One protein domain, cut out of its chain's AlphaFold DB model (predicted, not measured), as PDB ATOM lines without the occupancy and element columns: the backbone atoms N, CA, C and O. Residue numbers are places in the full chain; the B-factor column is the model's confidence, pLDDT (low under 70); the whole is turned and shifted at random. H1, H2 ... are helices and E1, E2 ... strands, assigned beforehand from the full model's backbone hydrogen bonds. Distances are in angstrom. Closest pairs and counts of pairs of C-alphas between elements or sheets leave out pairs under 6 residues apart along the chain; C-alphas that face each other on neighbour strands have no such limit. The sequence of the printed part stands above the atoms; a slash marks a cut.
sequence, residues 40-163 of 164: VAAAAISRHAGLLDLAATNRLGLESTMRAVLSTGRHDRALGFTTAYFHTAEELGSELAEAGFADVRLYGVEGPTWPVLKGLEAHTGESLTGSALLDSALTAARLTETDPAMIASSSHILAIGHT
ATOM      1  N   VAL A  40       3.723 140.854  24.810       92.00
ATOM      2  CA  VAL A  40       5.158 140.596  24.721       92.00
ATOM      3  C   VAL A  40       5.569 140.669  23.260       92.00
ATOM      4  O   VAL A  40       4.870 140.156  22.389       92.00
ATOM      5  N   ALA A  41       6.699 141.324  23.010       94.88
ATOM      6  CA  ALA A  41       7.357 141.355  21.717       94.88
ATOM      7  C   ALA A  41       8.759 140.752  21.868       94.88
ATOM      8  O   ALA A  41       9.553 141.238  22.673       94.88
ATOM      9  N   ALA A  42       9.051 139.701  21.108       96.19
ATOM     10  CA  ALA A  42      10.340 139.020  21.097       96.19
ATOM     11  C   ALA A  42      10.978 139.156  19.713       96.19
ATOM     12  O   ALA A  42      10.351 138.831  18.707       96.19
ATOM     13  N   ALA A  43      12.216 139.641  19.660       96.81
ATOM     14  CA  ALA A  43      12.981 139.751  18.424       96.81
ATOM     15  C   ALA A  43      14.069 138.672  18.381       96.81
ATOM     16  O   ALA A  43      14.795 138.485  19.358       96.81
ATOM     17  N   ALA A  44      14.204 138.007  17.238       97.38
ATOM     18  CA  ALA A  44      15.253 137.031  16.972       97.38
ATOM     19  C   ALA A  44      15.936 137.318  15.631       97.38
ATOM     20  O   ALA A  44      15.378 137.974  14.749       97.38
ATOM     21  N   ILE A  45      17.151 136.799  15.466       97.69
ATOM     22  CA  ILE A  45      17.837 136.779  14.171       97.69
ATOM     23  C   ILE A  45      17.342 135.556  13.400       97.69
ATOM     24  O   ILE A  45      17.283 134.459  13.959       97.69
ATOM     25  N   SER A  46      17.012 135.733  12.118       97.75
ATOM     26  CA  SER A  46      16.630 134.612  11.260       97.75
ATOM     27  C   SER A  46      17.791 133.637  11.102       97.75
ATOM     28  O   SER A  46      18.927 134.021  10.815       97.75
ATOM     29  N   ARG A  47      17.488 132.343  11.173       97.50
ATOM     30  CA  ARG A  47      18.417 131.247  10.867       97.50
ATOM     31  C   ARG A  47      19.127 131.399   9.523       97.50
ATOM     32  O   ARG A  47      20.270 130.968   9.381       97.50
ATOM     33  N   HIS A  48      18.479 132.037   8.554       97.00
ATOM     34  CA  HIS A  48      19.018 132.235   7.211       97.00
ATOM     35  C   HIS A  48      19.817 133.537   7.066       97.00
ATOM     36  O   HIS A  48      20.495 133.714   6.055       97.00
ATOM     37  N   ALA A  49      19.787 134.431   8.062       96.62
ATOM     38  CA  ALA A  49      20.393 135.755   7.959       96.62
ATOM     39  C   ALA A  49      21.901 135.685   7.685       96.62
ATOM     40  O   ALA A  49      22.401 136.369   6.794       96.62
ATOM     41  N   GLY A  50      22.619 134.800   8.385       95.31
ATOM     42  CA  GLY A  50      24.058 134.613   8.183       95.31
ATOM     43  C   GLY A  50      24.412 134.120   6.776       95.31
ATOM     44  O   GLY A  50      25.363 134.614   6.174       95.31
ATOM     45  N   LEU A  51      23.631 133.183   6.221       96.75
ATOM     46  CA  LEU A  51      23.818 132.705   4.848       96.75
ATOM     47  C   LEU A  51      23.636 133.850   3.846       96.75
ATOM     48  O   LEU A  51      24.492 134.052   2.987       96.75
ATOM     49  N   LEU A  52      22.534 134.590   3.972       97.56
ATOM     50  CA  LEU A  52      22.178 135.672   3.057       97.56
ATOM     51  C   LEU A  52      23.163 136.850   3.142       97.56
ATOM     52  O   LEU A  52      23.564 137.363   2.100       97.56
ATOM     53  N   ASP A  53      23.618 137.227   4.343       96.50
ATOM     54  CA  ASP A  53      24.655 138.255   4.540       96.50
ATOM     55  C   ASP A  53      25.954 137.866   3.832       96.50
ATOM     56  O   ASP A  53      26.481 138.593   2.986       96.50
ATOM     57  N   LEU A  54      26.486 136.691   4.181       96.50
ATOM     58  CA  LEU A  54      27.780 136.245   3.682       96.50
ATOM     59  C   LEU A  54      27.744 136.027   2.169       96.50
ATOM     60  O   LEU A  54      28.719 136.349   1.494       96.50
ATOM     61  N   ALA A  55      26.631 135.534   1.624       96.69
ATOM     62  CA  ALA A  55      26.449 135.420   0.184       96.69
ATOM     63  C   ALA A  55      26.410 136.800  -0.493       96.69
ATOM     64  O   ALA A  55      27.187 137.047  -1.414       96.69
ATOM     65  N   ALA A  56      25.571 137.725  -0.013       97.50
ATOM     66  CA  ALA A  56      25.419 139.052  -0.613       97.50
ATOM     67  C   ALA A  56      26.710 139.885  -0.576       97.50
ATOM     68  O   ALA A  56      26.994 140.654  -1.493       97.50
ATOM     69  N   THR A  57      27.520 139.704   0.465       96.62
ATOM     70  CA  THR A  57      28.781 140.431   0.667       96.62
ATOM     71  C   THR A  57      30.012 139.698   0.122       96.62
ATOM     72  O   THR A  57      31.130 140.153   0.343       96.62
ATOM     73  N   ASN A  58      29.837 138.587  -0.606       95.50
ATOM     74  CA  ASN A  58      30.928 137.768  -1.155       95.50
ATOM     75  C   ASN A  58      31.935 137.270  -0.091       95.50
ATOM     76  O   ASN A  58      33.149 137.270  -0.294       95.50
ATOM     77  N   ARG A  59      31.428 136.858   1.077       93.44
ATOM     78  CA  ARG A  59      32.204 136.335   2.220       93.44
ATOM     79  C   ARG A  59      31.844 134.895   2.597       93.44
ATOM     80  O   ARG A  59      32.310 134.385   3.616       93.44
ATOM     81  N   LEU A  60      31.007 134.224   1.809       91.81
ATOM     82  CA  LEU A  60      30.634 132.835   2.056       91.81
ATOM     83  C   LEU A  60      31.814 131.901   1.731       91.81
ATOM     84  O   LEU A  60      32.144 131.707   0.567       91.81
ATOM     85  N   GLY A  61      32.446 131.323   2.758       86.44
ATOM     86  CA  GLY A  61      33.600 130.422   2.581       86.44
ATOM     87  C   GLY A  61      33.657 129.197   3.504       86.44
ATOM     88  O   GLY A  61      34.386 128.255   3.215       86.44
ATOM     89  N   LEU A  62      32.879 129.168   4.595       88.19
ATOM     90  CA  LEU A  62      32.847 128.060   5.564       88.19
ATOM     91  C   LEU A  62      31.558 127.241   5.418       88.19
ATOM     92  O   LEU A  62      30.676 127.295   6.274       88.19
ATOM     93  N   GLU A  63      31.423 126.501   4.313       93.06
ATOM     94  CA  GLU A  63      30.175 125.793   3.978       93.06
ATOM     95  C   GLU A  63      29.743 124.796   5.064       93.06
ATOM     96  O   GLU A  63      28.575 124.771   5.446       93.06
ATOM     97  N   SER A  64      30.670 123.996   5.601       94.19
ATOM     98  CA  SER A  64      30.364 123.023   6.656       94.19
ATOM     99  C   SER A  64      29.859 123.702   7.932       94.19
ATOM    100  O   SER A  64      28.856 123.269   8.501       94.19
ATOM    101  N   THR A  65      30.497 124.802   8.342       93.19
ATOM    102  CA  THR A  65      30.056 125.624   9.475       93.19
ATOM    103  C   THR A  65      28.683 126.229   9.203       93.19
ATOM    104  O   THR A  65      27.797 126.122  10.044       93.19
ATOM    105  N   MET A  66      28.454 126.797   8.015       95.25
ATOM    106  CA  MET A  66      27.150 127.355   7.642       95.25
ATOM    107  C   MET A  66      26.053 126.284   7.648       95.25
ATOM    108  O   MET A  66      24.975 126.501   8.194       95.25
ATOM    109  N   ARG A  67      26.332 125.088   7.125       96.12
ATOM    110  CA  ARG A  67      25.405 123.950   7.174       96.12
ATOM    111  C   ARG A  67      25.065 123.563   8.614       96.12
ATOM    112  O   ARG A  67      23.901 123.296   8.907       96.12
ATOM    113  N   ALA A  68      26.047 123.585   9.517       95.38
ATOM    114  CA  ALA A  68      25.816 123.343  10.937       95.38
ATOM    115  C   ALA A  68      24.897 124.413  11.555       95.38
ATOM    116  O   ALA A  68      23.936 124.047  12.235       95.38
ATOM    117  N   VAL A  69      25.109 125.703  11.261       95.38
ATOM    118  CA  VAL A  69      24.219 126.794  11.709       95.38
ATOM    119  C   VAL A  69      22.797 126.586  11.187       95.38
ATOM    120  O   VAL A  69      21.853 126.608  11.968       95.38
ATOM    121  N   LEU A  70      22.629 126.304   9.893       96.38
ATOM    122  CA  LEU A  70      21.307 126.068   9.300       96.38
ATOM    123  C   LEU A  70      20.605 124.848   9.920       96.38
ATOM    124  O   LEU A  70      19.391 124.852  10.093       96.38
ATOM    125  N   SER A  71      21.349 123.816  10.314       96.94
ATOM    126  CA  SER A  71      20.755 122.648  10.974       96.94
ATOM    127  C   SER A  71      20.436 122.868  12.459       96.94
ATOM    128  O   SER A  71      19.427 122.366  12.942       96.94
ATOM    129  N   THR A  72      21.252 123.633  13.191       96.06
ATOM    130  CA  THR A  72      21.185 123.700  14.665       96.06
ATOM    131  C   THR A  72      20.701 125.031  15.229       96.06
ATOM    132  O   THR A  72      20.412 125.101  16.415       96.06
ATOM    133  N   GLY A  73      20.696 126.099  14.432       96.00
ATOM    134  CA  GLY A  73      20.439 127.470  14.874       96.00
ATOM    135  C   GLY A  73      21.609 128.094  15.635       96.00
ATOM    136  O   GLY A  73      21.640 129.300  15.836       96.00
ATOM    137  N   ARG A  74      22.619 127.319  16.043       95.75
ATOM    138  CA  ARG A  74      23.741 127.820  16.845       95.75
ATOM    139  C   ARG A  74      24.746 128.518  15.938       95.75
ATOM    140  O   ARG A  74      25.499 127.854  15.232       95.75
ATOM    141  N   HIS A  75      24.765 129.845  15.971       92.50
ATOM    142  CA  HIS A  75      25.710 130.646  15.207       92.50
ATOM    143  C   HIS A  75      27.142 130.470  15.737       92.50
ATOM    144  O   HIS A  75      27.393 130.568  16.941       92.50
ATOM    145  N   ASP A  76      28.086 130.245  14.821       88.88
ATOM    146  CA  ASP A  76      29.507 130.102  15.128       88.88
ATOM    147  C   ASP A  76      30.236 131.439  14.956       88.88
ATOM    148  O   ASP A  76      30.163 132.084  13.907       88.88
ATOM    149  N   ARG A  77      31.002 131.846  15.971       89.25
ATOM    150  CA  ARG A  77      31.755 133.102  15.944       89.25
ATOM    151  C   ARG A  77      32.779 133.184  14.801       89.25
ATOM    152  O   ARG A  77      33.102 134.290  14.365       89.25
ATOM    153  N   ALA A  78      33.245 132.053  14.273       85.88
ATOM    154  CA  ALA A  78      34.115 131.990  13.099       85.88
ATOM    155  C   ALA A  78      33.482 132.600  11.832       85.88
ATOM    156  O   ALA A  78      34.207 132.997  10.924       85.88
ATOM    157  N   LEU A  79      32.151 132.732  11.779       85.12
ATOM    158  CA  LEU A  79      31.426 133.367  10.672       85.12
ATOM    159  C   LEU A  79      31.364 134.905  10.773       85.12
ATOM    160  O   LEU A  79      30.804 135.555   9.893       85.12
ATOM    161  N   GLY A  80      31.959 135.508  11.811       82.00
ATOM    162  CA  GLY A  80      32.116 136.966  11.915       82.00
ATOM    163  C   GLY A  80      31.050 137.697  12.740       82.00
ATOM    164  O   GLY A  80      30.990 138.922  12.689       82.00
ATOM    165  N   PHE A  81      30.248 136.977  13.529       86.31
ATOM    166  CA  PHE A  81      29.297 137.538  14.503       86.31
ATOM    167  C   PHE A  81      29.459 136.859  15.877       86.31
ATOM    168  O   PHE A  81      30.300 135.979  16.030       86.31
ATOM    169  N   THR A  82      28.741 137.290  16.917       85.56
ATOM    170  CA  THR A  82      28.852 136.671  18.254       85.56
ATOM    171  C   THR A  82      28.284 135.242  18.286       85.56
ATOM    172  O   THR A  82      27.635 134.795  17.339       85.56
ATOM    173  N   THR A  83      28.522 134.510  19.376       83.94
ATOM    174  CA  THR A  83      27.820 133.248  19.648       83.94
ATOM    175  C   THR A  83      26.376 133.569  20.028       83.94
ATOM    176  O   THR A  83      26.140 134.238  21.032       83.94
ATOM    177  N   ALA A  84      25.420 133.108  19.227       90.31
ATOM    178  CA  ALA A  84      23.990 133.352  19.409       90.31
ATOM    179  C   ALA A  84      23.171 132.171  18.866       90.31
ATOM    180  O   ALA A  84      23.698 131.337  18.128       90.31
ATOM    181  N   TYR A  85      21.890 132.102  19.224       95.25
ATOM    182  CA  TYR A  85      20.936 131.200  18.582       95.25
ATOM    183  C   TYR A  85      20.121 131.988  17.555       95.25
ATOM    184  O   TYR A  85      19.618 133.066  17.866       95.25
ATOM    185  N   PHE A  86      20.047 131.481  16.328       96.88
ATOM    186  CA  PHE A  86      19.264 132.039  15.237       96.88
ATOM    187  C   PHE A  86      18.047 131.148  14.999       96.88
ATOM    188  O   PHE A  86      18.168 129.968  14.648       96.88
ATOM    189  N   HIS A  87      16.870 131.727  15.176       97.94
ATOM    190  CA  HIS A  87      15.599 131.021  15.129       97.94
ATOM    191  C   HIS A  87      15.086 130.875  13.699       97.94
ATOM    192  O   HIS A  87      15.267 131.743  12.840       97.94
ATOM    193  N   THR A  88      14.386 129.779  13.434       97.88
ATOM    194  CA  THR A  88      13.330 129.795  12.417       97.88
ATOM    195  C   THR A  88      12.115 130.563  12.944       97.88
ATOM    196  O   THR A  88      11.936 130.719  14.151       97.88
ATOM    197  N   ALA A  89      11.251 131.030  12.042       97.19
ATOM    198  CA  ALA A  89      10.008 131.686  12.444       97.19
ATOM    199  C   ALA A  89       9.117 130.751  13.282       97.19
ATOM    200  O   ALA A  89       8.546 131.177  14.281       97.19
ATOM    201  N   GLU A  90       9.061 129.474  12.897       96.88
ATOM    202  CA  GLU A  90       8.312 128.435  13.604       96.88
ATOM    203  C   GLU A  90       8.844 128.205  15.022       96.88
ATOM    204  O   GLU A  90       8.061 128.255  15.962       96.88
ATOM    205  N   GLU A  91      10.160 128.039  15.202       97.81
ATOM    206  CA  GLU A  91      10.756 127.861  16.536       97.81
ATOM    207  C   GLU A  91      10.440 129.031  17.468       97.81
ATOM    208  O   GLU A  91      10.034 128.807  18.603       97.81
ATOM    209  N   LEU A  92      10.585 130.274  16.991       97.94
ATOM    210  CA  LEU A  92      10.271 131.449  17.805       97.94
ATOM    211  C   LEU A  92       8.780 131.488  18.174       97.94
ATOM    212  O   LEU A  92       8.426 131.806  19.308       97.94
ATOM    213  N   GLY A  93       7.900 131.160  17.223       97.50
ATOM    214  CA  GLY A  93       6.463 131.084  17.469       97.50
ATOM    215  C   GLY A  93       6.102 130.022  18.510       97.50
ATOM    216  O   GLY A  93       5.352 130.312  19.443       97.50
ATOM    217  N   SER A  94       6.670 128.821  18.378       97.44
ATOM    218  CA  SER A  94       6.470 127.718  19.319       97.44
ATOM    219  C   SER A  94       7.011 128.041  20.709       97.44
ATOM    220  O   SER A  94       6.301 127.801  21.676       97.44
ATOM    221  N   GLU A  95       8.190 128.660  20.835       96.69
ATOM    222  CA  GLU A  95       8.730 129.078  22.139       96.69
ATOM    223  C   GLU A  95       7.773 130.025  22.880       96.69
ATOM    224  O   GLU A  95       7.543 129.862  24.079       96.69
ATOM    225  N   LEU A  96       7.172 130.997  22.182       96.06
ATOM    226  CA  LEU A  96       6.191 131.897  22.798       96.06
ATOM    227  C   LEU A  96       4.907 131.157  23.196       96.06
ATOM    228  O   LEU A  96       4.370 131.404  24.278       96.06
ATOM    229  N   ALA A  97       4.416 130.256  22.346       95.19
ATOM    230  CA  ALA A  97       3.224 129.469  22.649       95.19
ATOM    231  C   ALA A  97       3.450 128.529  23.849       95.19
ATOM    232  O   ALA A  97       2.614 128.456  24.749       95.19
ATOM    233  N   GLU A  98       4.602 127.859  23.907       95.44
ATOM    234  CA  GLU A  98       5.015 126.988  25.014       95.44
ATOM    235  C   GLU A  98       5.243 127.769  26.314       95.44
ATOM    236  O   GLU A  98       4.943 127.266  27.399       95.44
ATOM    237  N   ALA A  99       5.689 129.025  26.218       92.19
ATOM    238  CA  ALA A  99       5.761 129.952  27.345       92.19
ATOM    239  C   ALA A  99       4.379 130.454  27.822       92.19
ATOM    240  O   ALA A  99       4.301 131.187  28.809       92.19
ATOM    241  N   GLY A 100       3.292 130.052  27.157       91.06
ATOM    242  CA  GLY A 100       1.916 130.344  27.551       91.06
ATOM    243  C   GLY A 100       1.327 131.611  26.934       91.06
ATOM    244  O   GLY A 100       0.268 132.040  27.382       91.06
ATOM    245  N   PHE A 101       1.970 132.218  25.930       92.50
ATOM    246  CA  PHE A 101       1.402 133.368  25.225       92.50
ATOM    247  C   PHE A 101       0.392 132.927  24.153       92.50
ATOM    248  O   PHE A 101       0.644 132.016  23.367       92.50
ATOM    249  N   ALA A 102      -0.751 133.609  24.108       92.00
ATOM    250  CA  ALA A 102      -1.810 133.440  23.120       92.00
ATOM    251  C   ALA A 102      -1.652 134.408  21.928       92.00
ATOM    252  O   ALA A 102      -0.900 135.388  21.989       92.00
ATOM    253  N   ASP A 103      -2.366 134.105  20.836       94.06
ATOM    254  CA  ASP A 103      -2.404 134.856  19.569       94.06
ATOM    255  C   ASP A 103      -1.027 135.291  19.045       94.06
ATOM    256  O   ASP A 103      -0.840 136.429  18.589       94.06
ATOM    257  N   VAL A 104      -0.057 134.371  19.105       96.44
ATOM    258  CA  VAL A 104       1.309 134.608  18.634       96.44
ATOM    259  C   VAL A 104       1.296 134.925  17.139       96.44
ATOM    260  O   VAL A 104       0.888 134.116  16.306       96.44
ATOM    261  N   ARG A 105       1.763 136.123  16.799       97.50
ATOM    262  CA  ARG A 105       1.915 136.620  15.431       97.50
ATOM    263  C   ARG A 105       3.379 136.854  15.123       97.50
ATOM    264  O   ARG A 105       4.091 137.442  15.931       97.50
ATOM    265  N   LEU A 106       3.801 136.424  13.942       98.38
ATOM    266  CA  LEU A 106       5.177 136.524  13.473       98.38
ATOM    267  C   LEU A 106       5.275 137.554  12.351       98.38
ATOM    268  O   LEU A 106       4.398 137.621  11.488       98.38
ATOM    269  N   TYR A 107       6.360 138.320  12.372       98.56
ATOM    270  CA  TYR A 107       6.661 139.353  11.397       98.56
ATOM    271  C   TYR A 107       8.110 139.237  10.920       98.56
ATOM    272  O   TYR A 107       9.028 139.105  11.730       98.56
ATOM    273  N   GLY A 108       8.328 139.318   9.612       98.38
ATOM    274  CA  GLY A 108       9.647 139.493   9.014       98.38
ATOM    275  C   GLY A 108      10.079 140.956   9.094       98.38
ATOM    276  O   GLY A 108       9.332 141.846   8.701       98.38
ATOM    277  N   VAL A 109      11.285 141.214   9.599       98.31
ATOM    278  CA  VAL A 109      11.843 142.566   9.764       98.31
ATOM    279  C   VAL A 109      13.002 142.772   8.784       98.31
ATOM    280  O   VAL A 109      13.805 141.871   8.555       98.31
ATOM    281  N   GLU A 110      13.073 143.965   8.184       97.19
ATOM    282  CA  GLU A 110      13.917 144.333   7.021       97.19
ATOM    283  C   GLU A 110      13.480 143.701   5.687       97.19
ATOM    284  O   GLU A 110      13.690 144.304   4.635       97.19
ATOM    285  N   GLY A 111      12.785 142.561   5.722       97.44
ATOM    286  CA  GLY A 111      12.133 141.956   4.561       97.44
ATOM    287  C   GLY A 111      13.098 141.334   3.544       97.44
ATOM    288  O   GLY A 111      14.301 141.543   3.613       97.44
ATOM    289  N   PRO A 112      12.597 140.590   2.549       97.38
ATOM    290  CA  PRO A 112      13.394 139.707   1.681       97.38
ATOM    291  C   PRO A 112      14.544 140.373   0.915       97.38
ATOM    292  O   PRO A 112      15.482 139.708   0.483       97.38
ATOM    293  N   THR A 113      14.457 141.681   0.689       97.69
ATOM    294  CA  THR A 113      15.393 142.443  -0.143       97.69
ATOM    295  C   THR A 113      16.575 143.016   0.632       97.69
ATOM    296  O   THR A 113      17.490 143.559   0.012       97.69
ATOM    297  N   TRP A 114      16.604 142.883   1.962       98.25
ATOM    298  CA  TRP A 114      17.712 143.360   2.795       98.25
ATOM    299  C   TRP A 114      19.110 142.889   2.326       98.25
ATOM    300  O   TRP A 114      20.034 143.709   2.376       98.25
ATOM    301  N   PRO A 115      19.319 141.658   1.788       98.31
ATOM    302  CA  PRO A 115      20.649 141.234   1.354       98.31
ATOM    303  C   PRO A 115      21.142 142.046   0.153       98.31
ATOM    304  O   PRO A 115      22.332 142.319   0.049       98.31
ATOM    305  N   VAL A 116      20.238 142.478  -0.735       97.62
ATOM    306  CA  VAL A 116      20.589 143.317  -1.894       97.62
ATOM    307  C   VAL A 116      21.111 144.671  -1.427       97.62
ATOM    308  O   VAL A 116      22.151 145.117  -1.910       97.62
ATOM    309  N   LEU A 117      20.423 145.295  -0.465       97.94
ATOM    310  CA  LEU A 117      20.853 146.567   0.114       97.94
ATOM    311  C   LEU A 117      22.238 146.427   0.746       97.94
ATOM    312  O   LEU A 117      23.158 147.163   0.394       97.94
ATOM    313  N   LYS A 118      22.407 145.423   1.613       97.19
ATOM    314  CA  LYS A 118      23.671 145.181   2.311       97.19
ATOM    315  C   LYS A 118      24.818 144.871   1.354       97.19
ATOM    316  O   LYS A 118      25.924 145.366   1.545       97.19
ATOM    317  N   GLY A 119      24.564 144.051   0.335       98.06
ATOM    318  CA  GLY A 119      25.548 143.718  -0.690       98.06
ATOM    319  C   GLY A 119      26.005 144.961  -1.447       98.06
ATOM    320  O   GLY A 119      27.205 145.184  -1.577       98.06
ATOM    321  N   LEU A 120      25.072 145.804  -1.894       98.00
ATOM    322  CA  LEU A 120      25.409 147.048  -2.587       98.00
ATOM    323  C   LEU A 120      26.255 147.975  -1.714       98.00
ATOM    324  O   LEU A 120      27.338 148.349  -2.151       98.00
ATOM    325  N   GLU A 121      25.831 148.269  -0.482       97.50
ATOM    326  CA  GLU A 121      26.618 149.117   0.427       97.50
ATOM    327  C   GLU A 121      28.019 148.534   0.685       97.50
ATOM    328  O   GLU A 121      29.006 149.268   0.698       97.50
ATOM    329  N   ALA A 122      28.135 147.210   0.838       97.31
ATOM    330  CA  ALA A 122      29.420 146.548   1.061       97.31
ATOM    331  C   ALA A 122      30.362 146.615  -0.154       97.31
ATOM    332  O   ALA A 122      31.575 146.722   0.030       97.31
ATOM    333  N   HIS A 123      29.828 146.542  -1.376       97.44
ATOM    334  CA  HIS A 123      30.630 146.519  -2.607       97.44
ATOM    335  C   HIS A 123      30.936 147.913  -3.160       97.44
ATOM    336  O   HIS A 123      31.971 148.087  -3.802       97.44
ATOM    337  N   THR A 124      30.066 148.900  -2.936       97.38
ATOM    338  CA  THR A 124      30.263 150.277  -3.424       97.38
ATOM    339  C   THR A 124      30.837 151.208  -2.360       97.38
ATOM    340  O   THR A 124      31.494 152.189  -2.700       97.38
ATOM    341  N   GLY A 125      30.597 150.920  -1.076       96.94
ATOM    342  CA  GLY A 125      30.906 151.822   0.033       96.94
ATOM    343  C   GLY A 125      29.961 153.026   0.143       96.94
ATOM    344  O   GLY A 125      30.172 153.887   0.996       96.94
ATOM    345  N   GLU A 126      28.932 153.108  -0.703       96.88
ATOM    346  CA  GLU A 126      27.942 154.185  -0.687       96.88
ATOM    347  C   GLU A 126      26.768 153.822   0.222       96.88
ATOM    348  O   GLU A 126      26.298 152.687   0.201       96.88
ATOM    349  N   SER A 127      26.257 154.784   0.998       95.88
ATOM    350  CA  SER A 127      25.036 154.561   1.778       95.88
ATOM    351  C   SER A 127      23.798 154.639   0.891       95.88
ATOM    352  O   SER A 127      23.655 155.562   0.090       95.88
ATOM    353  N   LEU A 128      22.852 153.726   1.111       96.50
ATOM    354  CA  LEU A 128      21.558 153.706   0.424       96.50
ATOM    355  C   LEU A 128      20.463 154.498   1.159       96.50
ATOM    356  O   LEU A 128      19.301 154.481   0.739       96.50
ATOM    357  N   THR A 129      20.804 155.200   2.242       95.56
ATOM    358  CA  THR A 129      19.854 156.006   3.020       95.56
ATOM    359  C   THR A 129      19.213 157.086   2.144       95.56
ATOM    360  O   THR A 129      19.906 157.903   1.546       95.56
ATOM    361  N   GLY A 130      17.878 157.103   2.078       95.81
ATOM    362  CA  GLY A 130      17.116 158.040   1.242       95.81
ATOM    363  C   GLY A 130      17.117 157.718  -0.257       95.81
ATOM    364  O   GLY A 130      16.642 158.527  -1.051       95.81
ATOM    365  N   SER A 131      17.648 156.562  -0.665       97.75
ATOM    366  CA  SER A 131      17.571 156.104  -2.054       97.75
ATOM    367  C   SER A 131      16.205 155.489  -2.376       97.75
ATOM    368  O   SER A 131      15.588 154.827  -1.541       97.75
ATOM    369  N   ALA A 132      15.782 155.594  -3.641       98.00
ATOM    370  CA  ALA A 132      14.574 154.923  -4.134       98.00
ATOM    371  C   ALA A 132      14.639 153.387  -3.990       98.00
ATOM    372  O   ALA A 132      13.608 152.719  -3.919       98.00
ATOM    373  N   LEU A 133      15.849 152.819  -3.939       97.44
ATOM    374  CA  LEU A 133      16.046 151.390  -3.722       97.44
ATOM    375  C   LEU A 133      15.704 150.985  -2.284       97.44
ATOM    376  O   LEU A 133      15.022 149.979  -2.093       97.44
ATOM    377  N   LEU A 134      16.131 151.769  -1.288       97.94
ATOM    378  CA  LEU A 134      15.738 151.549   0.104       97.94
ATOM    379  C   LEU A 134      14.219 151.679   0.265       97.94
ATOM    380  O   LEU A 134      13.604 150.815   0.883       97.94
ATOM    381  N   ASP A 135      13.602 152.694  -0.346       98.25
ATOM    382  CA  ASP A 135      12.143 152.860  -0.310       98.25
ATOM    383  C   ASP A 135      11.417 151.648  -0.910       98.25
ATOM    384  O   ASP A 135      10.488 151.110  -0.304       98.25
ATOM    385  N   SER A 136      11.882 151.158  -2.064       98.25
ATOM    386  CA  SER A 136      11.330 149.965  -2.714       98.25
ATOM    387  C   SER A 136      11.488 148.707  -1.852       98.25
ATOM    388  O   SER A 136      10.536 147.936  -1.710       98.25
ATOM    389  N   ALA A 137      12.649 148.524  -1.218       98.06
ATOM    390  CA  ALA A 137      12.897 147.422  -0.294       98.06
ATOM    391  C   ALA A 137      11.987 147.491   0.944       98.06
ATOM    392  O   ALA A 137      11.420 146.479   1.352       98.06
ATOM    393  N   LEU A 138      11.771 148.684   1.506       98.25
ATOM    394  CA  LEU A 138      10.840 148.889   2.618       98.25
ATOM    395  C   LEU A 138       9.386 148.621   2.206       98.25
ATOM    396  O   LEU A 138       8.615 148.089   3.005       98.25
ATOM    397  N   THR A 139       8.989 148.962   0.977       98.56
ATOM    398  CA  THR A 139       7.678 148.571   0.438       98.56
ATOM    399  C   THR A 139       7.555 147.051   0.347       98.56
ATOM    400  O   THR A 139       6.560 146.501   0.816       98.56
ATOM    401  N   ALA A 140       8.562 146.362  -0.195       98.38
ATOM    402  CA  ALA A 140       8.567 144.902  -0.285       98.38
ATOM    403  C   ALA A 140       8.500 144.239   1.101       98.38
ATOM    404  O   ALA A 140       7.728 143.298   1.289       98.38
ATOM    405  N   ALA A 141       9.241 144.764   2.083       98.25
ATOM    406  CA  ALA A 141       9.191 144.302   3.466       98.25
ATOM    407  C   ALA A 141       7.768 144.385   4.032       98.25
ATOM    408  O   ALA A 141       7.230 143.372   4.458       98.25
ATOM    409  N   ARG A 142       7.101 145.543   3.933       98.50
ATOM    410  CA  ARG A 142       5.722 145.718   4.433       98.50
ATOM    411  C   ARG A 142       4.708 144.807   3.741       98.50
ATOM    412  O   ARG A 142       3.782 144.328   4.380       98.50
ATOM    413  N   LEU A 143       4.861 144.572   2.437       98.50
ATOM    414  CA  LEU A 143       3.957 143.693   1.687       98.50
ATOM    415  C   LEU A 143       4.094 142.219   2.086       98.50
ATOM    416  O   LEU A 143       3.156 141.452   1.889       98.50
ATOM    417  N   THR A 144       5.252 141.825   2.616       98.25
ATOM    418  CA  THR A 144       5.595 140.421   2.884       98.25
ATOM    419  C   THR A 144       5.825 140.118   4.361       98.25
ATOM    420  O   THR A 144       6.054 138.963   4.708       98.25
ATOM    421  N   GLU A 145       5.721 141.111   5.251       98.19
ATOM    422  CA  GLU A 145       6.094 140.973   6.664       98.19
ATOM    423  C   GLU A 145       5.292 139.890   7.395       98.19
ATOM    424  O   GLU A 145       5.815 139.303   8.329       98.19
ATOM    425  N   THR A 146       4.071 139.570   6.956       97.88
ATOM    426  CA  THR A 146       3.233 138.505   7.545       97.88
ATOM    427  C   THR A 146       3.125 137.244   6.688       97.88
ATOM    428  O   THR A 146       2.461 136.296   7.102       97.88
ATOM    429  N   ASP A 147       3.756 137.201   5.508       97.88
ATOM    430  CA  ASP A 147       3.724 136.023   4.638       97.88
ATOM    431  C   ASP A 147       4.673 134.943   5.194       97.88
ATOM    432  O   ASP A 147       5.895 135.143   5.177       97.88
ATOM    433  N   PRO A 148       4.164 133.780   5.651       94.88
ATOM    434  CA  PRO A 148       4.996 132.735   6.245       94.88
ATOM    435  C   PRO A 148       6.121 132.246   5.328       94.88
ATOM    436  O   PRO A 148       7.191 131.880   5.815       94.88
ATOM    437  N   ALA A 149       5.914 132.271   4.006       95.38
ATOM    438  CA  ALA A 149       6.932 131.871   3.039       95.38
ATOM    439  C   ALA A 149       8.084 132.885   2.946       95.38
ATOM    440  O   ALA A 149       9.200 132.525   2.567       95.38
ATOM    441  N   MET A 150       7.834 134.144   3.317       97.38
ATOM    442  CA  MET A 150       8.786 135.243   3.172       97.38
ATOM    443  C   MET A 150       9.499 135.604   4.476       97.38
ATOM    444  O   MET A 150      10.649 136.046   4.423       97.38
ATOM    445  N   ILE A 151       8.895 135.370   5.647       98.06
ATOM    446  CA  ILE A 151       9.497 135.712   6.952       98.06
ATOM    447  C   ILE A 151      10.907 135.121   7.101       98.06
ATOM    448  O   ILE A 151      11.821 135.812   7.543       98.06
ATOM    449  N   ALA A 152      11.127 133.878   6.661       96.38
ATOM    450  CA  ALA A 152      12.429 133.213   6.772       96.38
ATOM    451  C   ALA A 152      13.567 133.926   6.009       96.38
ATOM    452  O   ALA A 152      14.731 133.777   6.382       96.38
ATOM    453  N   SER A 153      13.238 134.705   4.972       97.38
ATOM    454  CA  SER A 153      14.204 135.474   4.171       97.38
ATOM    455  C   SER A 153      14.566 136.836   4.775       97.38
ATOM    456  O   SER A 153      15.516 137.484   4.331       97.38
ATOM    457  N   SER A 154      13.832 137.269   5.799       98.25
ATOM    458  CA  SER A 154      14.113 138.502   6.534       98.25
ATOM    459  C   SER A 154      15.357 138.347   7.412       98.25
ATOM    460  O   SER A 154      15.720 137.235   7.799       98.25
ATOM    461  N   SER A 155      16.024 139.458   7.727       97.38
ATOM    462  CA  SER A 155      17.222 139.461   8.584       97.38
ATOM    463  C   SER A 155      16.849 139.114  10.028       97.38
ATOM    464  O   SER A 155      17.464 138.262  10.673       97.38
ATOM    465  N   HIS A 156      15.753 139.711  10.498       98.06
ATOM    466  CA  HIS A 156      15.211 139.512  11.832       98.06
ATOM    467  C   HIS A 156      13.749 139.064  11.769       98.06
ATOM    468  O   HIS A 156      13.047 139.283  10.778       98.06
ATOM    469  N   ILE A 157      13.298 138.441  12.852       98.50
ATOM    470  CA  ILE A 157      11.929 137.977  13.053       98.50
ATOM    471  C   ILE A 157      11.419 138.617  14.341       98.50
ATOM    472  O   ILE A 157      12.123 138.625  15.350       98.50
ATOM    473  N   LEU A 158      10.203 139.148  14.309       98.38
ATOM    474  CA  LEU A 158       9.515 139.693  15.471       98.38
ATOM    475  C   LEU A 158       8.284 138.838  15.768       98.38
ATOM    476  O   LEU A 158       7.407 138.699  14.921       98.38
ATOM    477  N   ALA A 159       8.204 138.293  16.975       98.19
ATOM    478  CA  ALA A 159       7.023 137.613  17.482       98.19
ATOM    479  C   ALA A 159       6.284 138.514  18.471       98.19
ATOM    480  O   ALA A 159       6.906 139.120  19.343       98.19
ATOM    481  N   ILE A 160       4.962 138.602  18.346       97.12
ATOM    482  CA  ILE A 160       4.092 139.343  19.261       97.12
ATOM    483  C   ILE A 160       3.032 138.389  19.793       97.12
ATOM    484  O   ILE A 160       2.291 137.809  19.006       97.12
ATOM    485  N   GLY A 161       2.926 138.273  21.112       95.06
ATOM    486  CA  GLY A 161       1.873 137.518  21.791       95.06
ATOM    487  C   GLY A 161       1.289 138.312  22.954       95.06
ATOM    488  O   GLY A 161       1.776 139.393  23.297       95.06
ATOM    489  N   HIS A 162       0.240 137.789  23.571       89.56
ATOM    490  CA  HIS A 162      -0.286 138.319  24.827       89.56
ATOM    491  C   HIS A 162      -0.532 137.188  25.812       89.56
ATOM    492  O   HIS A 162      -0.556 136.016  25.450       89.56
ATOM    493  N   THR A 163      -0.670 137.534  27.077       84.00
ATOM    494  CA  THR A 163      -1.074 136.570  28.097       84.00
ATOM    495  C   THR A 163      -2.551 136.189  27.874       84.00
ATOM    496  O   THR A 163      -3.320 137.042  27.422       84.00
TER     497      THR A 163
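This is residues 40 to 163 of the 164 residues of an uncharacterized protein of Streptosporangiales bacterium (UniProt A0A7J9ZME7). A small three-stranded sheet has helix H3 over one face, and beyond one end of the sheet H1 and H4 pack together at a slant. From H4 the chain folds back into H5, whose last residues reach edge strand E2, while H2 lies out beside H1, and the long loop of residues 73 to 88 leads from H2 back to H3. The printed part has 124 residues, in order E1 H1 H2 H3 E2 H4 H5 H6 E3; the sheet, E1 E3 E2, is antiparallel and the class is mixed. It is compact, with a radius of gyration of the C-alphas of 15.2 A and spans of 46 by 36 by 21 A.

Start at edge strand E1, residues 40 to 45, antiparallel to inner strand E3, residues 156 to 162; N 42 and O 159 are within hydrogen-bond range at 2.8 A. E3 is antiparallel to edge strand E2, residues 102 to 109, with N 107 and O 158 at 2.8 A. H3, residues 89 to 98, makes two layers, a helix on one face of a sheet, at a height over the sheet of 8.4 A; its closest C-alphas to E2 are Gly 93 and Val 104, 6.4 A. H1, residues 49 to 56, touches H4, residues 114 to 124, the same way at a steep tilt of 41 degrees, closest at C-alphas 56 and 119, 4.7 A. H2, residues 63 to 72, is close to but not clearly touching H1, at C-alphas 51 and 66, 6.9 A. H4 and H5, residues 132 to 144, form a helical hairpin and only just touch, with 3 pairs of C-alphas within 8 A, the closest Trp 114 and Ala 137, 7.0 A; H5 touches H4 with residues 133 to 137 alone. H5 only grazes the sheet, and so does H6, residues 148 to 151. In H1 to H5 every O i to N i+4 pair is within hydrogen-bond range; H6 is too short for such a pair, and 0 of its 1 O i to N i+3 pair is within range.

Find C-alpha 40 at (5.158, 140.596, 24.721), where E1 begins. H5, 18.4 A long, starts at C-alpha 132, (14.574, 154.923, -4.134). E2 is 21.2 A long, and E3, 20.3 A, ends at C-alpha 162, (-0.286, 138.319, 24.827).

The C-alphas of Thr 124 and Thr 163, the two farthest apart, are 46.5 A apart. The printed part has no cut; the link H2 to H3 is long, and no printed residue is under 70 in pLDDT.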